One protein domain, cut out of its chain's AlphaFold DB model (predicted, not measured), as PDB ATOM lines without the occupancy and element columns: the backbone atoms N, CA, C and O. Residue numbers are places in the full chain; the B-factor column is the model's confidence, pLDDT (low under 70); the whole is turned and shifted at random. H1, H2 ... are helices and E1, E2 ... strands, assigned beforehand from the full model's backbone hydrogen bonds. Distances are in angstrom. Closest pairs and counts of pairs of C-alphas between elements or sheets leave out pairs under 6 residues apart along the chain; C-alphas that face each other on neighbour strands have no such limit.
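What this domain is: This is residues 409 to 508 of the 594 residues of an uncharacterized protein of Auxenochlorella protothecoides (UniProt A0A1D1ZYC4). What shape is this? Residues 409 to 422 of the long helix H1 stick out, while H2 and H3 cross its other half and the small strand hairpin E1 and E2 packs there too. H4 folds back after the hairpin and makes an open V with H1. What builds it? The 100 printed residues have four named helices and two named strands, in the order H1 H2 H3 E1 E2 H4, mostly helix, with an antiparallel sheet E1 - E2. The whole is compact, radius of gyration of the C-alphas 14.6 A, and flat, spanning 46 by 40 by 21 A.

Where its parts are: Where are the helices? H1, residues 409 to 437, begins at C-alpha 409 (231.111, 229.973, 188.247) and is 42.3 A long. H2 is residues 443 to 458, 21.9 A, and H3 residues 466 to 475, 14.1 A. What follows? E1 is residues 479 to 481, 6.9 A, and E2 residues 487 to 489, 6.7 A. H4, residues 492 to 507, 23.6 A, ends at C-alpha 507 (235.406, 209.594, 171.228).

How they stand to each other: What touches H1? H2 touches its residues 429 to 434, closest C-alphas Val 433 and Tyr 450, 6.4 A, only just about perpendicular at 72 degrees. H3 touches its residues 426 to 431, closest C-alphas Leu 427 and Thr 469, 5.8 A, about perpendicular at 83 degrees. Where are the others? In the hairpin, N 480 and O 488 are 2.8 A apart, within hydrogen-bond range. H4 touches no helix. Are the helix backbones complete? In H1, H2 and H3 every O i to N i+4 pair is within hydrogen-bond range, in H4 9 of 12.

The domain as a whole: How far does it reach? The two farthest C-alphas, of Gln 409 and Thr 483, are 47.0 A apart. Is it unbroken and sure? The printed part has no cut and no long link, and residue 508 alone is under pLDDT 70.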
ATOM      1  N   GLN A 409     230.780 231.202 188.986       85.81
ATOM      2  CA  GLN A 409     231.111 229.973 188.247       85.81
ATOM      3  C   GLN A 409     232.251 229.155 188.889       85.81
ATOM      4  O   GLN A 409     232.300 227.930 188.748       85.81
ATOM      5  N   ALA A 410     233.149 229.793 189.653       88.75
ATOM      6  CA  ALA A 410     234.210 229.087 190.375       88.75
ATOM      7  C   ALA A 410     233.659 228.138 191.460       88.75
ATOM      8  O   ALA A 410     234.278 227.121 191.765       88.75
ATOM      9  N   VAL A 411     232.478 228.430 192.021       91.19
ATOM     10  CA  VAL A 411     231.812 227.544 192.987       91.19
ATOM     11  C   VAL A 411     231.308 226.278 192.291       91.19
ATOM     12  O   VAL A 411     231.561 225.180 192.781       91.19
ATOM     13  N   LEU A 412     230.652 226.416 191.135       90.94
ATOM     14  CA  LEU A 412     230.083 225.292 190.375       90.94
ATOM     15  C   LEU A 412     231.166 224.363 189.822       90.94
ATOM     16  O   LEU A 412     231.094 223.143 189.983       90.94
ATOM     17  N   SER A 413     232.200 224.946 189.214       89.12
ATOM     18  CA  SER A 413     233.350 224.194 188.711       89.12
ATOM     19  C   SER A 413     234.094 223.488 189.845       89.12
ATOM     20  O   SER A 413     234.398 222.303 189.720       89.12
ATOM     21  N   GLY A 414     234.299 224.164 190.981       90.19
ATOM     22  CA  GLY A 414     234.903 223.568 192.170       90.19
ATOM     23  C   GLY A 414     234.088 222.402 192.739       90.19
ATOM     24  O   GLY A 414     234.655 221.353 193.035       90.19
ATOM     25  N   LEU A 415     232.764 222.553 192.853       90.25
ATOM     26  CA  LEU A 415     231.866 221.481 193.299       90.25
ATOM     27  C   LEU A 415     231.890 220.278 192.356       90.25
ATOM     28  O   LEU A 415     231.981 219.138 192.809       90.25
ATOM     29  N   THR A 416     231.830 220.524 191.049       89.56
ATOM     30  CA  THR A 416     231.841 219.453 190.048       89.56
ATOM     31  C   THR A 416     233.151 218.675 190.102       89.56
ATOM     32  O   THR A 416     233.141 217.450 190.192       89.56
ATOM     33  N   ASP A 417     234.282 219.382 190.154       89.44
ATOM     34  CA  ASP A 417     235.602 218.763 190.259       89.44
ATOM     35  C   ASP A 417     235.756 217.956 191.566       89.44
ATOM     36  O   ASP A 417     236.420 216.915 191.581       89.44
ATOM     37  N   GLU A 418     235.144 218.404 192.668       88.69
ATOM     38  CA  GLU A 418     235.105 217.666 193.935       88.69
ATOM     39  C   GLU A 418     234.280 216.375 193.835       88.69
ATOM     40  O   GLU A 418     234.782 215.318 194.227       88.69
ATOM     41  N   VAL A 419     233.070 216.431 193.265       88.31
ATOM     42  CA  VAL A 419     232.207 215.252 193.061       88.31
ATOM     43  C   VAL A 419     232.871 214.245 192.128       88.31
ATOM     44  O   VAL A 419     232.929 213.055 192.447       88.31
ATOM     45  N   THR A 420     233.453 214.704 191.018       88.50
ATOM     46  CA  THR A 420     234.199 213.841 190.098       88.50
ATOM     47  C   THR A 420     235.384 213.187 190.810       88.50
ATOM     48  O   THR A 420     235.571 211.972 190.720       88.50
ATOM     49  N   ARG A 421     236.169 213.946 191.588       89.69
ATOM     50  CA  ARG A 421     237.301 213.383 192.343       89.69
ATOM     51  C   ARG A 421     236.846 212.351 193.373       89.69
ATOM     52  O   ARG A 421     237.526 211.341 193.553       89.69
ATOM     53  N   GLN A 422     235.722 212.587 194.044       87.62
ATOM     54  CA  GLN A 422     235.143 211.635 194.986       87.62
ATOM     55  C   GLN A 422     234.714 210.343 194.281       87.62
ATOM     56  O   GLN A 422     235.136 209.266 194.699       87.62
ATOM     57  N   ARG A 423     233.988 210.449 193.164       89.25
ATOM     58  CA  ARG A 423     233.553 209.305 192.348       89.25
ATOM     59  C   ARG A 423     234.730 208.458 191.863       89.25
ATOM     60  O   ARG A 423     234.698 207.236 191.969       89.25
ATOM     61  N   VAL A 424     235.801 209.092 191.380       91.94
ATOM     62  CA  VAL A 424     237.019 208.385 190.939       91.94
ATOM     63  C   VAL A 424     237.661 207.616 192.093       91.94
ATOM     64  O   VAL A 424     238.050 206.461 191.917       91.94
ATOM     65  N   ARG A 425     237.769 208.232 193.278       90.56
ATOM     66  CA  ARG A 425     238.338 207.579 194.468       90.56
ATOM     67  C   ARG A 425     237.505 206.380 194.901       90.56
ATOM     68  O   ARG A 425     238.078 205.339 195.198       90.56
ATOM     69  N   GLU A 426     236.185 206.515 194.909       91.19
ATOM     70  CA  GLU A 426     235.282 205.433 195.282       91.19
ATOM     71  C   GLU A 426     235.403 204.235 194.334       91.19
ATOM     72  O   GLU A 426     235.712 203.132 194.786       91.19
ATOM     73  N   LEU A 427     235.281 204.469 193.021       93.62
ATOM     74  CA  LEU A 427     235.433 203.435 191.991       93.62
ATOM     75  C   LEU A 427     236.798 202.747 192.076       93.62
ATOM     76  O   LEU A 427     236.894 201.522 191.982       93.62
ATOM     77  N   PHE A 428     237.862 203.529 192.256       93.44
ATOM     78  CA  PHE A 428     239.219 203.000 192.313       93.44
ATOM     79  C   PHE A 428     239.452 202.141 193.558       93.44
ATOM     80  O   PHE A 428     239.992 201.042 193.443       93.44
ATOM     81  N   VAL A 429     239.030 202.604 194.740       93.12
ATOM     82  CA  VAL A 429     239.186 201.836 195.983       93.12
ATOM     83  C   VAL A 429     238.330 200.569 195.940       93.12
ATOM     84  O   VAL A 429     238.846 199.501 196.260       93.12
ATOM     85  N   ALA A 430     237.080 200.647 195.468       93.44
ATOM     86  CA  ALA A 430     236.214 199.477 195.309       93.44
ATOM     87  C   ALA A 430     236.840 198.419 194.383       93.44
ATOM     88  O   ALA A 430     236.902 197.238 194.733       93.44
ATOM     89  N   TYR A 431     237.387 198.845 193.239       94.19
ATOM     90  CA  TYR A 431     238.126 197.961 192.339       94.19
ATOM     91  C   TYR A 431     239.355 197.341 193.023       94.19
ATOM     92  O   TYR A 431     239.551 196.130 192.942       94.19
ATOM     93  N   CYS A 432     240.161 198.136 193.733       92.56
ATOM     94  CA  CYS A 432     241.343 197.638 194.439       92.56
ATOM     95  C   CYS A 432     241.003 196.615 195.530       92.56
ATOM     96  O   CYS A 432     241.733 195.636 195.673       92.56
ATOM     97  N   VAL A 433     239.921 196.810 196.287       92.88
ATOM     98  CA  VAL A 433     239.497 195.867 197.334       92.88
ATOM     99  C   VAL A 433     239.071 194.532 196.717       92.88
ATOM    100  O   VAL A 433     239.534 193.479 197.159       92.88
ATOM    101  N   LEU A 434     238.271 194.557 195.644       92.62
ATOM    102  CA  LEU A 434     237.893 193.343 194.907       92.62
ATOM    103  C   LEU A 434     239.107 192.637 194.284       92.62
ATOM    104  O   LEU A 434     239.212 191.410 194.318       92.62
ATOM    105  N   GLU A 435     240.034 193.404 193.711       92.88
ATOM    106  CA  GLU A 435     241.235 192.877 193.065       92.88
ATOM    107  C   GLU A 435     242.183 192.220 194.075       92.88
ATOM    108  O   GLU A 435     242.712 191.145 193.787       92.88
ATOM    109  N   GLN A 436     242.331 192.796 195.273       90.81
ATOM    110  CA  GLN A 436     243.131 192.232 196.363       90.81
ATOM    111  C   GLN A 436     242.489 190.994 196.990       90.81
ATOM    112  O   GLN A 436     243.203 190.066 197.368       90.81
ATOM    113  N   ALA A 437     241.156 190.951 197.075       89.75
ATOM    114  CA  ALA A 437     240.440 189.802 197.615       89.75
ATOM    115  C   ALA A 437     240.623 188.537 196.757       89.75
ATOM    116  O   ALA A 437     240.532 187.429 197.286       89.75
ATOM    117  N   LYS A 438     240.875 188.691 195.443       87.75
ATOM    118  CA  LYS A 438     241.075 187.602 194.457       87.75
ATOM    119  C   LYS A 438     239.954 186.548 194.433       87.75
ATOM    120  O   LYS A 438     240.133 185.470 193.869       87.75
ATOM    121  N   LYS A 439     238.793 186.859 195.013       90.00
ATOM    122  CA  LYS A 439     237.615 185.994 195.127       90.00
ATOM    123  C   LYS A 439     236.355 186.797 194.825       90.00
ATOM    124  O   LYS A 439     236.376 188.024 194.911       90.00
ATOM    125  N   ALA A 440     235.276 186.101 194.479       90.44
ATOM    126  CA  ALA A 440     233.981 186.745 194.326       90.44
ATOM    127  C   ALA A 440     233.472 187.194 195.707       90.44
ATOM    128  O   ALA A 440     233.548 186.427 196.668       90.44
ATOM    129  N   LEU A 441     233.008 188.438 195.806       89.75
ATOM    130  CA  LEU A 441     232.481 189.024 197.040       89.75
ATOM    131  C   LEU A 441     231.040 189.486 196.832       89.75
ATOM    132  O   LEU A 441     230.724 190.090 195.805       89.75
ATOM    133  N   ALA A 442     230.174 189.226 197.811       91.00
ATOM    134  CA  ALA A 442     228.857 189.849 197.853       91.00
ATOM    135  C   ALA A 442     228.994 191.363 198.093       91.00
ATOM    136  O   ALA A 442     230.010 191.837 198.606       91.00
ATOM    137  N   THR A 443     227.970 192.137 197.727       90.25
ATOM    138  CA  THR A 443     227.984 193.604 197.872       90.25
ATOM    139  C   THR A 443     228.215 194.044 199.326       90.25
ATOM    140  O   THR A 443     228.975 194.979 199.564       90.25
ATOM    141  N   GLU A 444     227.622 193.343 200.296       89.56
ATOM    142  CA  GLU A 444     227.761 193.634 201.732       89.56
ATOM    143  C   GLU A 444     229.174 193.332 202.258       89.56
ATOM    144  O   GLU A 444     229.777 194.150 202.961       89.56
ATOM    145  N   ASP A 445     229.746 192.192 201.854       91.06
ATOM    146  CA  ASP A 445     231.122 191.822 202.202       91.06
ATOM    147  C   ASP A 445     232.125 192.825 201.623       91.06
ATOM    148  O   ASP A 445     233.103 193.194 202.275       91.06
ATOM    149  N   LEU A 446     231.874 193.296 200.395       90.81
ATOM    150  CA  LEU A 446     232.691 194.323 199.767       90.81
ATOM    151  C   LEU A 446     232.594 195.657 200.510       90.81
ATOM    152  O   LEU A 446     233.625 196.282 200.738       90.81
ATOM    153  N   ALA A 447     231.392 196.095 200.890       90.56
ATOM    154  CA  ALA A 447     231.206 197.334 201.645       90.56
ATOM    155  C   ALA A 447     231.945 197.284 202.993       90.56
ATOM    156  O   ALA A 447     232.623 198.242 203.369       90.56
ATOM    157  N   THR A 448     231.903 196.132 203.664       91.31
ATOM    158  CA  THR A 448     232.643 195.895 204.910       91.31
ATOM    159  C   THR A 448     234.155 195.962 204.682       91.31
ATOM    160  O   THR A 448     234.855 196.696 205.380       91.31
ATOM    161  N   ALA A 449     234.667 195.261 203.664       90.94
ATOM    162  CA  ALA A 449     236.090 195.271 203.325       90.94
ATOM    163  C   ALA A 449     236.582 196.659 202.871       90.94
ATOM    164  O   ALA A 449     237.712 197.047 203.164       90.94
ATOM    165  N   TYR A 450     235.733 197.425 202.183       92.38
ATOM    166  CA  TYR A 450     235.993 198.806 201.783       92.38
ATOM    167  C   TYR A 450     236.154 199.721 203.002       92.38
ATOM    168  O   TYR A 450     237.168 200.415 203.119       92.38
ATOM    169  N   ALA A 451     235.194 199.688 203.931       91.00
ATOM    170  CA  ALA A 451     235.237 200.494 205.148       91.00
ATOM    171  C   ALA A 451     236.436 200.111 206.033       91.00
ATOM    172  O   ALA A 451     237.157 200.982 206.523       91.00
ATOM    173  N   GLU A 452     236.718 198.812 206.169       91.50
ATOM    174  CA  GLU A 452     237.882 198.312 206.905       91.50
ATOM    175  C   GLU A 452     239.202 198.775 206.267       91.50
ATOM    176  O   GLU A 452     240.118 199.210 206.971       91.50
ATOM    177  N   TYR A 453     239.299 198.734 204.934       90.38
ATOM    178  CA  TYR A 453     240.472 199.205 204.202       90.38
ATOM    179  C   TYR A 453     240.730 200.701 204.436       90.38
ATOM    180  O   TYR A 453     241.871 201.103 204.698       90.38
ATOM    181  N   LEU A 454     239.682 201.529 204.377       91.75
ATOM    182  CA  LEU A 454     239.793 202.971 204.600       91.75
ATOM    183  C   LEU A 454     240.085 203.324 206.059       91.75
ATOM    184  O   LEU A 454     240.932 204.184 206.310       91.75
ATOM    185  N   SER A 455     239.470 202.623 207.011       91.50
ATOM    186  CA  SER A 455     239.736 202.809 208.437       91.50
ATOM    187  C   SER A 455     241.188 202.459 208.772       91.50
ATOM    188  O   SER A 455     241.906 203.284 209.334       91.50
ATOM    189  N   LYS A 456     241.681 201.292 208.336       90.75
ATOM    190  CA  LYS A 456     243.061 200.859 208.619       90.75
ATOM    191  C   LYS A 456     244.123 201.741 207.968       90.75
ATOM    192  O   LYS A 456     245.194 201.927 208.540       90.75
ATOM    193  N   THR A 457     243.862 202.241 206.761       90.25
ATOM    194  CA  THR A 457     244.880 202.962 205.978       90.25
ATOM    195  C   THR A 457     244.844 204.473 206.216       90.25
ATOM    196  O   THR A 457     245.893 205.118 206.196       90.25
ATOM    197  N   PHE A 458     243.654 205.045 206.433       86.00
ATOM    198  CA  PHE A 458     243.440 206.497 206.467       86.00
ATOM    199  C   PHE A 458     242.735 207.003 207.725       86.00
ATOM    200  O   PHE A 458     242.514 208.209 207.804       86.00
ATOM    201  N   ASP A 459     242.401 206.132 208.686       86.94
ATOM    202  CA  ASP A 459     241.599 206.486 209.869       86.94
ATOM    203  C   ASP A 459     240.250 207.123 209.478       86.94
ATOM    204  O   ASP A 459     239.741 208.042 210.115       86.94
ATOM    205  N   ALA A 460     239.691 206.664 208.352       80.56
ATOM    206  CA  ALA A 460     238.474 207.200 207.760       80.56
ATOM    207  C   ALA A 460     237.373 206.136 207.757       80.56
ATOM    208  O   ALA A 460     237.519 205.091 207.126       80.56
ATOM    209  N   ASN A 461     236.260 206.421 208.435       80.62
ATOM    210  CA  ASN A 461     235.064 205.584 208.401       80.62
ATOM    211  C   ASN A 461     234.111 206.103 207.315       80.62
ATOM    212  O   ASN A 461     233.371 207.061 207.545       80.62
ATOM    213  N   VAL A 462     234.198 205.530 206.114       81.25
ATOM    214  CA  VAL A 462     233.423 205.954 204.940       81.25
ATOM    215  C   VAL A 462     232.687 204.752 204.367       81.25
ATOM    216  O   VAL A 462     233.298 203.724 204.078       81.25
ATOM    217  N   GLU A 463     231.380 204.908 204.189       82.12
ATOM    218  CA  GLU A 463     230.523 203.931 203.523       82.12
ATOM    219  C   GLU A 463     230.617 204.084 201.997       82.12
ATOM    220  O   GLU A 463     230.783 205.187 201.477       82.12
ATOM    221  N   MET A 464     230.524 202.962 201.285       82.56
ATOM    222  CA  MET A 464     230.537 202.908 199.821       82.56
ATOM    223  C   MET A 464     229.102 202.896 199.277       82.56
ATOM    224  O   MET A 464     228.267 202.147 199.784       82.56
ATOM    225  N   ASP A 465     228.835 203.618 198.186       81.19
ATOM    226  CA  ASP A 465     227.626 203.452 197.371       81.19
ATOM    227  C   ASP A 465     227.783 202.206 196.483       81.19
ATOM    228  O   ASP A 465     228.133 202.263 195.302       81.19
ATOM    229  N   GLY A 466     227.606 201.034 197.100       80.62
ATOM    230  CA  GLY A 466     227.975 199.757 196.493       80.62
ATOM    231  C   GLY A 466     227.266 199.461 195.174       80.62
ATOM    232  O   GLY A 466     227.916 199.062 194.212       80.62
ATOM    233  N   GLU A 467     225.956 199.684 195.091       83.38
ATOM    234  CA  GLU A 467     225.174 199.316 193.907       83.38
ATOM    235  C   GLU A 467     225.519 200.196 192.694       83.38
ATOM    236  O   GLU A 467     225.751 199.680 191.596       83.38
ATOM    237  N   HIS A 468     225.603 201.519 192.874       86.12
ATOM    238  CA  HIS A 468     225.972 202.425 191.787       86.12
ATOM    239  C   HIS A 468     227.428 202.199 191.352       86.12
ATOM    240  O   HIS A 468     227.703 202.030 190.160       86.12
ATOM    241  N   THR A 469     228.354 202.118 192.311       90.31
ATOM    242  CA  THR A 469     229.788 201.930 192.057       90.31
ATOM    243  C   THR A 469     230.066 200.618 191.318       90.31
ATOM    244  O   THR A 469     230.782 200.612 190.312       90.31
ATOM    245  N   LEU A 470     229.452 199.507 191.733       91.81
ATOM    246  CA  LEU A 470     229.628 198.204 191.080       91.81
ATOM    247  C   LEU A 470     229.021 198.160 189.680       91.81
ATOM    248  O   LEU A 470     229.618 197.580 188.769       91.81
ATOM    249  N   ARG A 471     227.877 198.820 189.472       90.75
ATOM    250  CA  ARG A 471     227.269 198.943 188.145       90.75
ATOM    251  C   ARG A 471     228.181 199.698 187.184       90.75
ATOM    252  O   ARG A 471     228.395 199.223 186.071       90.75
ATOM    253  N   THR A 472     228.771 200.816 187.608       91.25
ATOM    254  CA  THR A 472     229.738 201.563 186.789       91.25
ATOM    255  C   THR A 472     230.972 200.718 186.474       91.25
ATOM    256  O   THR A 472     231.349 200.600 185.307       91.25
ATOM    257  N   LEU A 473     231.559 200.049 187.473       93.88
ATOM    258  CA  LEU A 473     232.709 199.161 187.258       93.88
ATOM    259  C   LEU A 473     232.382 198.008 186.295       93.88
ATOM    260  O   LEU A 473     233.240 197.598 185.510       93.88
ATOM    261  N   ARG A 474     231.152 197.481 186.331       93.69
ATOM    262  CA  ARG A 474     230.683 196.437 185.411       93.69
ATOM    263  C   ARG A 474     230.572 196.968 183.989       93.69
ATOM    264  O   ARG A 474     231.050 196.307 183.070       93.69
ATOM    265  N   THR A 475     229.970 198.144 183.809       91.12
ATOM    266  CA  THR A 475     229.840 198.808 182.501       91.12
ATOM    267  C   THR A 475     231.207 199.069 181.880       91.12
ATOM    268  O   THR A 475     231.397 198.835 180.691       91.12
ATOM    269  N   TRP A 476     232.189 199.468 182.688       92.31
ATOM    270  CA  TRP A 476     233.564 199.660 182.225       92.31
ATOM    271  C   TRP A 476     234.343 198.352 182.012       92.31
ATOM    272  O   TRP A 476     235.496 198.372 181.587       92.31
ATOM    273  N   GLY A 477     233.735 197.203 182.318       92.25
ATOM    274  CA  GLY A 477     234.352 195.891 182.172       92.25
ATOM    275  C   GLY A 477     235.472 195.618 183.175       92.25
ATOM    276  O   GLY A 477     236.322 194.781 182.896       92.25
ATOM    277  N   LEU A 478     235.497 196.302 184.321       93.50
ATOM    278  CA  LEU A 478     236.481 196.087 185.391       93.50
ATOM    279  C   LEU A 478     236.077 194.973 186.360       93.50
ATOM    280  O   LEU A 478     236.940 194.342 186.975       93.50
ATOM    281  N   VAL A 479     234.775 194.707 186.480       93.94
ATOM    282  CA  VAL A 479     234.225 193.635 187.319       93.94
ATOM    283  C   VAL A 479     233.232 192.785 186.531       93.94
ATOM    284  O   VAL A 479     232.605 193.242 185.573       93.94
ATOM    285  N   LYS A 480     233.078 191.530 186.946       92.56
ATOM    286  CA  LYS A 480     232.072 190.594 186.442       92.56
ATOM    287  C   LYS A 480     231.185 190.139 187.587       92.56
ATOM    288  O   LYS A 480     231.663 189.975 188.705       92.56
ATOM    289  N   GLN A 481     229.917 189.907 187.280       90.69
ATOM    290  CA  GLN A 481     228.986 189.292 188.212       90.69
ATOM    291  C   GLN A 481     228.996 187.776 187.985       90.69
ATOM    292  O   GLN A 481     228.844 187.320 186.848       90.69
ATOM    293  N   ALA A 482     229.244 187.011 189.042       86.81
ATOM    294  CA  ALA A 482     229.147 185.561 189.052       86.81
ATOM    295  C   ALA A 482     227.672 185.117 189.078       86.81
ATOM    296  O   ALA A 482     226.755 185.925 189.235       86.81
ATOM    297  N   THR A 483     227.430 183.823 188.872       79.81
ATOM    298  CA  THR A 483     226.075 183.246 188.781       79.81
ATOM    299  C   THR A 483     225.273 183.350 190.079       79.81
ATOM    300  O   THR A 483     224.050 183.298 190.044       79.81
ATOM    301  N   ASP A 484     225.957 183.499 191.209       82.75
ATOM    302  CA  ASP A 484     225.414 183.704 192.554       82.75
ATOM    303  C   ASP A 484     225.169 185.189 192.890       82.75
ATOM    304  O   ASP A 484     224.727 185.509 193.991       82.75
ATOM    305  N   GLY A 485     225.443 186.103 191.954       83.81
ATOM    306  CA  GLY A 485     225.311 187.545 192.156       83.81
ATOM    307  C   GLY A 485     226.544 188.217 192.765       83.81
ATOM    308  O   GLY A 485     226.555 189.446 192.850       83.81
ATOM    309  N   ALA A 486     227.586 187.460 193.127       89.81
ATOM    310  CA  ALA A 486     228.822 187.997 193.686       89.81
ATOM    311  C   ALA A 486     229.692 188.685 192.621       89.81
ATOM    312  O   ALA A 486     229.634 188.381 191.428       89.81
ATOM    313  N   TRP A 487     230.538 189.615 193.051       92.19
ATOM    314  CA  TRP A 487     231.361 190.450 192.181       92.19
ATOM    315  C   TRP A 487     232.809 189.990 192.175       92.19
ATOM    316  O   TRP A 487     233.425 189.824 193.226       92.19
ATOM    317  N   LEU A 488     233.371 189.814 190.981       93.69
ATOM    318  CA  LEU A 488     234.758 189.418 190.767       93.69
ATOM    319  C   LEU A 488     235.484 190.469 189.923       93.69
ATOM    320  O   LEU A 488     235.066 190.765 188.801       93.69
ATOM    321  N   ALA A 489     236.594 191.004 190.433       94.25
ATOM    322  CA  ALA A 489     237.443 191.922 189.679       94.25
ATOM    323  C   ALA A 489     238.245 191.207 188.584       94.25
ATOM    324  O   ALA A 489     238.728 190.084 188.752       94.25
ATOM    325  N   ILE A 490     238.429 191.896 187.461       93.38
ATOM    326  CA  ILE A 490     239.383 191.495 186.430       93.38
ATOM    327  C   ILE A 490     240.809 191.859 186.896       93.38
ATOM    328  O   ILE A 490     240.987 192.917 187.507       93.38
ATOM    329  N   PRO A 491     241.832 191.028 186.601       90.88
ATOM    330  CA  PRO A 491     243.225 191.347 186.915       90.88
ATOM    331  C   PRO A 491     243.670 192.706 186.362       90.88
ATOM    332  O   PRO A 491     243.246 193.105 185.272       90.88
ATOM    333  N   ALA A 492     244.547 193.390 187.100       86.31
ATOM    334  CA  ALA A 492     245.010 194.743 186.784       86.31
ATOM    335  C   ALA A 492     245.615 194.866 185.376       86.31
ATOM    336  O   ALA A 492     245.442 195.890 184.721       86.31
ATOM    337  N   GLU A 493     246.247 193.808 184.868       85.38
ATOM    338  CA  GLU A 493     246.852 193.777 183.535       85.38
ATOM    339  C   GLU A 493     245.806 193.936 182.423       85.38
ATOM    340  O   GLU A 493     246.066 194.554 181.398       85.38
ATOM    341  N   ARG A 494     244.597 193.402 182.633       89.06
ATOM    342  CA  ARG A 494     243.482 193.500 181.675       89.06
ATOM    343  C   ARG A 494     242.583 194.710 181.927       89.06
ATOM    344  O   ARG A 494     241.791 195.068 181.055       89.06
ATOM    345  N   ALA A 495     242.685 195.330 183.101       89.94
ATOM    346  CA  ALA A 495     241.910 196.516 183.454       89.94
ATOM    347  C   ALA A 495     242.290 197.731 182.597       89.94
ATOM    348  O   ALA A 495     241.408 198.482 182.185       89.94
ATOM    349  N   GLU A 496     243.577 197.895 182.271       88.19
ATOM    350  CA  GLU A 496     244.038 198.977 181.390       88.19
ATOM    351  C   GLU A 496     243.441 198.858 179.983       88.19
ATOM    352  O   GLU A 496     242.940 199.841 179.440       88.19
ATOM    353  N   GLU A 497     243.404 197.647 179.418       89.56
ATOM    354  CA  GLU A 497     242.767 197.402 178.120       89.56
ATOM    355  C   GLU A 497     241.254 197.652 178.161       89.56
ATOM    356  O   GLU A 497     240.687 198.174 177.201       89.56
ATOM    357  N   ALA A 498     240.584 197.277 179.256       90.06
ATOM    358  CA  ALA A 498     239.153 197.512 179.429       90.06
ATOM    359  C   ALA A 498     238.829 199.009 179.481       90.06
ATOM    360  O   ALA A 498     237.997 199.480 178.708       90.06
ATOM    361  N   LEU A 499     239.552 199.768 180.305       89.81
ATOM    362  CA  LEU A 499     239.396 201.219 180.392       89.81
ATOM    363  C   LEU A 499     239.803 201.933 179.102       89.81
ATOM    364  O   LEU A 499     239.166 202.912 178.727       89.81
ATOM    365  N   GLY A 500     240.820 201.435 178.394       88.00
ATOM    366  CA  GLY A 500     241.206 201.950 177.083       88.00
ATOM    367  C   GLY A 500     240.090 201.812 176.045       88.00
ATOM    368  O   GLY A 500     239.880 202.729 175.254       88.00
ATOM    369  N   ARG A 501     239.326 200.709 176.074       88.25
ATOM    370  CA  ARG A 501     238.128 200.548 175.231       88.25
ATOM    371  C   ARG A 501     237.054 201.573 175.584       88.25
ATOM    372  O   ARG A 501     236.619 202.292 174.699       88.25
ATOM    373  N   VAL A 502     236.720 201.709 176.871       89.00
ATOM    374  CA  VAL A 502     235.737 202.704 177.345       89.00
ATOM    375  C   VAL A 502     236.141 204.117 176.923       89.00
ATOM    376  O   VAL A 502     235.326 204.872 176.404       89.00
ATOM    377  N   TRP A 503     237.415 204.467 177.100       86.50
ATOM    378  CA  TRP A 503     237.949 205.759 176.689       86.50
ATOM    379  C   TRP A 503     237.804 205.992 175.183       86.50
ATOM    380  O   TRP A 503     237.344 207.053 174.773       86.50
ATOM    381  N   ASN A 504     238.158 205.011 174.352       86.50
ATOM    382  CA  ASN A 504     238.020 205.132 172.900       86.50
ATOM    383  C   ASN A 504     236.551 205.237 172.467       86.50
ATOM    384  O   ASN A 504     236.237 206.016 171.567       86.50
ATOM    385  N   ASP A 505     235.648 204.514 173.129       85.50
ATOM    386  CA  ASP A 505     234.213 204.557 172.846       85.50
ATOM    387  C   ASP A 505     233.620 205.953 173.101       85.50
ATOM    388  O   ASP A 505     232.758 206.390 172.341       85.50
ATOM    389  N   LEU A 506     234.130 206.701 174.091       80.38
ATOM    390  CA  LEU A 506     233.707 208.085 174.363       80.38
ATOM    391  C   LEU A 506     234.032 209.071 173.227       80.38
ATOM    392  O   LEU A 506     233.399 210.122 173.136       80.38
ATOM    393  N   TYR A 507     235.007 208.757 172.370       71.44
ATOM    394  CA  TYR A 507     235.406 209.594 171.228       71.44
ATOM    395  C   TYR A 507     235.039 208.984 169.871       71.44
ATOM    396  O   TYR A 507     235.255 209.613 168.832       71.44
ATOM    397  N   THR A 508     234.492 207.767 169.852       69.31
ATOM    398  CA  THR A 508     234.108 207.102 168.609       69.31
ATOM    399  C   THR A 508     232.760 207.642 168.150       69.31
ATOM    400  O   THR A 508     231.718 207.327 168.717       69.31
TER     401      THR A 508